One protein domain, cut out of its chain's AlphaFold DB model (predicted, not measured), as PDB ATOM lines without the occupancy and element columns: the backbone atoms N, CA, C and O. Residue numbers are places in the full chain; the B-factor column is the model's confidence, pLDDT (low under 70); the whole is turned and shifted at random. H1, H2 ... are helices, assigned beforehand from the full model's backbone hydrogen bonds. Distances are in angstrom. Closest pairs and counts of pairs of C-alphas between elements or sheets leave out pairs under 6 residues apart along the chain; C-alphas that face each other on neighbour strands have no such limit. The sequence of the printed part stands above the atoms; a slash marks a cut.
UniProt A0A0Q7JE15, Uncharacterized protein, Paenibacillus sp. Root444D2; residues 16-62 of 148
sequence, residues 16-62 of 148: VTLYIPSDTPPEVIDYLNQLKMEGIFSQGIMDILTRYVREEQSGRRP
ATOM      1  N   VAL A  16     -21.667  27.197 -13.144       86.62
ATOM      2  CA  VAL A  16     -20.550  27.068 -12.212       86.62
ATOM      3  C   VAL A  16     -20.448  25.612 -11.789       86.62
ATOM      4  O   VAL A  16     -21.451  24.942 -11.557       86.62
ATOM      5  N   THR A  17     -19.221  25.118 -11.679       91.00
ATOM      6  CA  THR A  17     -18.946  23.792 -11.129       91.00
ATOM      7  C   THR A  17     -18.505  23.944  -9.682       91.00
ATOM      8  O   THR A  17     -17.551  24.669  -9.399       91.00
ATOM      9  N   LEU A  18     -19.195  23.259  -8.776       91.88
ATOM     10  CA  LEU A  18     -18.842  23.200  -7.363       91.88
ATOM     11  C   LEU A  18     -17.979  21.963  -7.105       91.88
ATOM     12  O   LEU A  18     -18.324  20.862  -7.532       91.88
ATOM     13  N   TYR A  19     -16.868  22.147  -6.397       95.56
ATOM     14  CA  TYR A  19     -16.102  21.042  -5.833       95.56
ATOM     15  C   TYR A  19     -16.567  20.797  -4.400       95.56
ATOM     16  O   TYR A  19     -16.594  21.730  -3.601       95.56
ATOM     17  N   ILE A  20     -16.918  19.549  -4.093       95.00
ATOM     18  CA  ILE A  20     -17.304  19.120  -2.749       95.00
ATOM     19  C   ILE A  20     -16.170  18.237  -2.208       95.00
ATOM     20  O   ILE A  20     -15.893  17.191  -2.806       95.00
ATOM     21  N   PRO A  21     -15.482  18.656  -1.132       97.75
ATOM     22  CA  PRO A  21     -14.421  17.875  -0.503       97.75
ATOM     23  C   PRO A  21     -14.900  16.511   0.012       97.75
ATOM     24  O   PRO A  21     -16.062  16.349   0.386       97.75
ATOM     25  N   SER A  22     -13.995  15.533   0.077       96.50
ATOM     26  CA  SER A  22     -14.309  14.171   0.541       96.50
ATOM     27  C   SER A  22     -14.567  14.059   2.046       96.50
ATOM     28  O   SER A  22     -15.120  13.063   2.492       96.50
ATOM     29  N   ASP A  23     -14.135  15.048   2.825       97.50
ATOM     30  CA  ASP A  23     -14.357  15.169   4.269       97.50
ATOM     31  C   ASP A  23     -15.678  15.879   4.618       97.50
ATOM     32  O   ASP A  23     -15.975  16.084   5.793       97.50
ATOM     33  N   THR A  24     -16.488  16.235   3.614       97.50
ATOM     34  CA  THR A  24     -17.818  16.821   3.825       97.50
ATOM     35  C   THR A  24     -18.717  15.838   4.595       97.50
ATOM     36  O   THR A  24     -18.824  14.683   4.172       97.50
ATOM     37  N   PRO A  25     -19.393  16.266   5.682       98.31
ATOM     38  CA  PRO A  25     -20.283  15.396   6.452       98.31
ATOM     39  C   PRO A  25     -21.394  14.773   5.590       98.31
ATOM     40  O   PRO A  25     -21.932  15.462   4.713       98.31
ATOM     41  N   PRO A  26     -21.768  13.500   5.824       97.44
ATOM     42  CA  PRO A  26     -22.754  12.802   5.000       97.44
ATOM     43  C   PRO A  26     -24.122  13.491   5.007       97.44
ATOM     44  O   PRO A  26     -24.778  13.538   3.973       97.44
ATOM     45  N   GLU A  27     -24.507  14.129   6.113       97.88
ATOM     46  CA  GLU A  27     -25.774  14.855   6.235       97.88
ATOM     47  C   GLU A  27     -25.856  16.023   5.241       97.88
ATOM     48  O   GLU A  27     -26.911  16.314   4.678       97.88
ATOM     49  N   VAL A  28     -24.721  16.682   4.984       96.81
ATOM     50  CA  VAL A  28     -24.634  17.751   3.985       96.81
ATOM     51  C   VAL A  28     -24.762  17.164   2.583       96.81
ATOM     52  O   VAL A  28     -25.460  17.730   1.746       96.81
ATOM     53  N   ILE A  29     -24.126  16.021   2.317       97.25
ATOM     54  CA  ILE A  29     -24.223  15.339   1.020       97.25
ATOM     55  C   ILE A  29     -25.664  14.910   0.734       97.25
ATOM     56  O   ILE A  29     -26.155  15.135  -0.374       97.25
ATOM     57  N   ASP A  30     -26.355  14.352   1.724       98.38
ATOM     58  CA  ASP A  30     -27.754  13.944   1.608       98.38
ATOM     59  C   ASP A  30     -28.658  15.141   1.316       98.38
ATOM     60  O   ASP A  30     -29.461  15.090   0.384       98.38
ATOM     61  N   TYR A  31     -28.456  16.258   2.020       97.94
ATOM     62  CA  TYR A  31     -29.178  17.499   1.750       97.94
ATOM     63  C   TYR A  31     -28.932  18.023   0.324       97.94
ATOM     64  O   TYR A  31     -29.866  18.389  -0.389       97.94
ATOM     65  N   LEU A  32     -27.683  18.009  -0.148       97.00
ATOM     66  CA  LEU A  32     -27.354  18.412  -1.518       97.00
ATOM     67  C   LEU A  32     -27.994  17.491  -2.567       97.00
ATOM     68  O   LEU A  32     -28.461  17.962  -3.609       97.00
ATOM     69  N   ASN A  33     -28.047  16.188  -2.297       97.19
ATOM     70  CA  ASN A  33     -28.727  15.224  -3.156       97.19
ATOM     71  C   ASN A  33     -30.243  15.432  -3.147       97.19
ATOM     72  O   ASN A  33     -30.856  15.357  -4.209       97.19
ATOM     73  N   GLN A  34     -30.837  15.756  -2.000       98.25
ATOM     74  CA  GLN A  34     -32.247  16.122  -1.903       98.25
ATOM     75  C   GLN A  34     -32.566  17.329  -2.791       98.25
ATOM     76  O   GLN A  34     -33.425  17.227  -3.665       98.25
ATOM     77  N   LEU A  35     -31.801  18.421  -2.679       97.81
ATOM     78  CA  LEU A  35     -31.974  19.600  -3.538       97.81
ATOM     79  C   LEU A  35     -31.846  19.264  -5.033       97.81
ATOM     80  O   LEU A  35     -32.517  19.860  -5.879       97.81
ATOM     81  N   LYS A  36     -30.972  18.310  -5.376       96.50
ATOM     82  CA  LYS A  36     -30.810  17.812  -6.747       96.50
ATOM     83  C   LYS A  36     -32.024  17.014  -7.222       96.50
ATOM     84  O   LYS A  36     -32.432  17.196  -8.366       96.50
ATOM     85  N   MET A  37     -32.589  16.151  -6.378       98.19
ATOM     86  CA  MET A  37     -33.785  15.365  -6.701       98.19
ATOM     87  C   MET A  37     -35.027  16.249  -6.862       98.19
ATOM     88  O   MET A  37     -35.827  16.016  -7.760       98.19
ATOM     89  N   GLU A  38     -35.147  17.291  -6.043       98.00
ATOM     90  CA  GLU A  38     -36.246  18.264  -6.088       98.00
ATOM     91  C   GLU A  38     -36.125  19.267  -7.252       98.00
ATOM     92  O   GLU A  38     -37.046  20.034  -7.517       98.00
ATOM     93  N   GLY A  39     -34.992  19.282  -7.964       97.31
ATOM     94  CA  GLY A  39     -34.762  20.187  -9.095       97.31
ATOM     95  C   GLY A  39     -34.445  21.635  -8.699       97.31
ATOM     96  O   GLY A  39     -34.373  22.501  -9.570       97.31
ATOM     97  N   ILE A  40     -34.202  21.906  -7.414       97.50
ATOM     98  CA  ILE A  40     -33.921  23.248  -6.869       97.50
ATOM     99  C   ILE A  40     -32.453  23.444  -6.459       97.50
ATOM    100  O   ILE A  40     -32.124  24.378  -5.731       97.50
ATOM    101  N   PHE A  41     -31.549  22.592  -6.951       96.25
ATOM    102  CA  PHE A  41     -30.133  22.568  -6.568       96.25
ATOM    103  C   PHE A  41     -29.447  23.939  -6.622       96.25
ATOM    104  O   PHE A  41     -28.913  24.403  -5.617       96.25
ATOM    105  N   SER A  42     -29.492  24.618  -7.771       93.81
ATOM    106  CA  SER A  42     -28.828  25.917  -7.944       93.81
ATOM    107  C   SER A  42     -29.376  26.979  -6.992       93.81
ATOM    108  O   SER A  42     -28.605  27.769  -6.455       93.81
ATOM    109  N   GLN A  43     -30.690  26.978  -6.756       95.06
ATOM    110  CA  GLN A  43     -31.332  27.919  -5.843       95.06
ATOM    111  C   GLN A  43     -30.901  27.654  -4.398       95.06
ATOM    112  O   GLN A  43     -30.411  28.564  -3.735       95.06
ATOM    113  N   GLY A  44     -30.973  26.398  -3.948       96.44
ATOM    114  CA  GLY A  44     -30.580  26.024  -2.589       96.44
ATOM    115  C   GLY A  44     -29.112  26.340  -2.287       96.44
ATOM    116  O   GLY A  44     -28.809  26.905  -1.238       96.44
ATOM    117  N   ILE A  45     -28.196  26.084  -3.228       96.12
ATOM    118  CA  ILE A  45     -26.785  26.484  -3.083       96.12
ATOM    119  C   ILE A  45     -26.651  28.006  -2.942       96.12
ATOM    120  O   ILE A  45     -25.925  28.486  -2.071       96.12
ATOM    121  N   MET A  46     -27.348  28.775  -3.781       94.12
ATOM    122  CA  MET A  46     -27.299  30.237  -3.719       94.12
ATOM    123  C   MET A  46     -27.861  30.783  -2.405       94.12
ATOM    124  O   MET A  46     -27.314  31.758  -1.884       94.12
ATOM    125  N   ASP A  47     -28.886  30.154  -1.835       95.88
ATOM    126  CA  ASP A  47     -29.463  30.552  -0.549       95.88
ATOM    127  C   ASP A  47     -28.492  30.306   0.612       95.88
ATOM    128  O   ASP A  47     -28.307  31.186   1.461       95.88
ATOM    129  N   ILE A  48     -27.801  29.159   0.614       95.00
ATOM    130  CA  ILE A  48     -26.745  28.838   1.588       95.00
ATOM    131  C   ILE A  48     -25.624  29.881   1.518       95.00
ATOM    132  O   ILE A  48     -25.257  30.473   2.535       95.00
ATOM    133  N   LEU A  49     -25.107  30.148   0.313       93.62
ATOM    134  CA  LEU A  49     -24.027  31.115   0.107       93.62
ATOM    135  C   LEU A  49     -24.456  32.535   0.490       93.62
ATOM    136  O   LEU A  49     -23.704  33.257   1.139       93.62
ATOM    137  N   THR A  50     -25.678  32.934   0.129       94.31
ATOM    138  CA  THR A  50     -26.217  34.258   0.462       94.31
ATOM    139  C   THR A  50     -26.335  34.439   1.970       94.31
ATOM    140  O   THR A  50     -25.991  35.506   2.481       94.31
ATOM    141  N   ARG A  51     -26.797  33.410   2.690       95.31
ATOM    142  CA  ARG A  51     -26.876  33.433   4.154       95.31
ATOM    143  C   ARG A  51     -25.490  33.579   4.774       95.31
ATOM    144  O   ARG A  51     -25.296  34.492   5.570       95.31
ATOM    145  N   TYR A  52     -24.536  32.754   4.345       93.25
ATOM    146  CA  TYR A  52     -23.168  32.774   4.860       93.25
ATOM    147  C   TYR A  52     -22.487  34.132   4.648       93.25
ATOM    148  O   TYR A  52     -21.970  34.724   5.588       93.25
ATOM    149  N   VAL A  53     -22.563  34.679   3.433       92.69
ATOM    150  CA  VAL A  53     -21.940  35.967   3.092       92.69
ATOM    151  C   VAL A  53     -22.578  37.131   3.859       92.69
ATOM    152  O   VAL A  53     -21.875  38.057   4.265       92.69
ATOM    153  N   ARG A  54     -23.902  37.110   4.077       92.31
ATOM    154  CA  ARG A  54     -24.585  38.130   4.895       92.31
ATOM    155  C   ARG A  54     -24.179  38.043   6.362       92.31
ATOM    156  O   ARG A  54     -23.957  39.076   6.987       92.31
ATOM    157  N   GLU A  55     -24.086  36.832   6.899       91.19
ATOM    158  CA  GLU A  55     -23.686  36.604   8.286       91.19
ATOM    159  C   GLU A  55     -22.224  37.012   8.517       91.19
ATOM    160  O   GLU A  55     -21.944  37.781   9.437       91.19
ATOM    161  N   GLU A  56     -21.318  36.631   7.614       83.69
ATOM    162  CA  GLU A  56     -19.899  36.995   7.661       83.69
ATOM    163  C   GLU A  56     -19.689  38.520   7.602       83.69
ATOM    164  O   GLU A  56     -18.931  39.079   8.397       83.69
ATOM    165  N   GLN A  57     -20.423  39.226   6.732       81.19
ATOM    166  CA  GLN A  57     -20.368  40.694   6.644       81.19
ATOM    167  C   GLN A  57     -20.944  41.402   7.874       81.19
ATOM    168  O   GLN A  57     -20.548  42.527   8.177       81.19
ATOM    169  N   SER A  58     -21.862  40.759   8.595       80.50
ATOM    170  CA  SER A  58     -22.451  41.324   9.812       80.50
ATOM    171  C   SER A  58     -21.532  41.236  11.037       80.50
ATOM    172  O   SER A  58     -21.881  41.749  12.099       80.50
ATOM    173  N   GLY A  59     -20.359  40.595  10.925       63.66
ATOM    174  CA  GLY A  59     -19.394  40.468  12.023       63.66
ATOM    175  C   GLY A  59     -19.880  39.604  13.194       63.66
ATOM    176  O   GLY A  59     -19.170  39.466  14.194       63.66
ATOM    177  N   ARG A  60     -21.062  38.986  13.082       59.75
ATOM    178  CA  ARG A  60     -21.493  37.918  13.981       59.75
ATOM    179  C   ARG A  60     -20.684  36.678  13.631       59.75
ATOM    180  O   ARG A  60     -20.930  36.016  12.633       59.75
ATOM    181  N   ARG A  61     -19.692  36.361  14.465       54.97
ATOM    182  CA  ARG A  61     -19.124  35.010  14.481       54.97
ATOM    183  C   ARG A  61     -20.280  34.031  14.714       54.97
ATOM    184  O   ARG A  61     -21.072  34.306  15.621       54.97
ATOM    185  N   PRO A  62     -20.384  32.928  13.959       55.22
ATOM    186  CA  PRO A  62     -21.442  31.966  14.193       55.22
ATOM    187  C   PRO A  62     -21.174  31.320  15.550       55.22
ATOM    188  O   PRO A  62     -20.194  30.597  15.742       55.22
TER     189      PRO A  62
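What this domain is: This is residues 16 to 62 of the 148 residues of an uncharacterized protein of Paenibacillus sp. Root444D2 (UniProt A0A0Q7JE15). Two helices meet near their ends as an open V, the long arm being H2 and the shorter one H1. An extended stretch without a named element, residues 16 to 25, leads into H1, and residues 53 to 61 stick out at the far end of H2. The printed part has 47 residues with two named helices, H1 then H2, and no named strand; the class is all helix. The whole is loose, with a radius of gyration of the C-alphas of 12.3 A, and spans 34 by 23 by 19 A.

How they stand to each other: H2, residues 41 to 57, and H1, residues 26 to 37, only just touch, with 3 pairs of C-alphas within 8 A, and touch only at the corner by their tight link. H1 touches H2 with residues 32 to 35 alone, and H2 touches H1 with residues 41 to 44 alone; the closest C-alphas of the two helices, those of Leu 35 and Phe 41, are 4.6 A apart. They run opposite ways at a steep tilt of 50 degrees. In H1 and H2 every O i to N i+4 pair is within hydrogen-bond range.

Where its parts are: H2 measures 24.5 A from C-alpha 41 at (-30.133, 22.568, -6.568) to C-alpha 57 at (-20.368, 40.694, 6.644). H1 measures 16.3 A and begins at C-alpha 26, (-22.754, 12.802, 5.000).

The domain as a whole: The C-alphas farthest apart, of Met 37 and Gly 59, are 34.5 A apart. The printed part has no cut. Mean pLDDT of the printed part is 91.6; residues 59 to 62 are under 70.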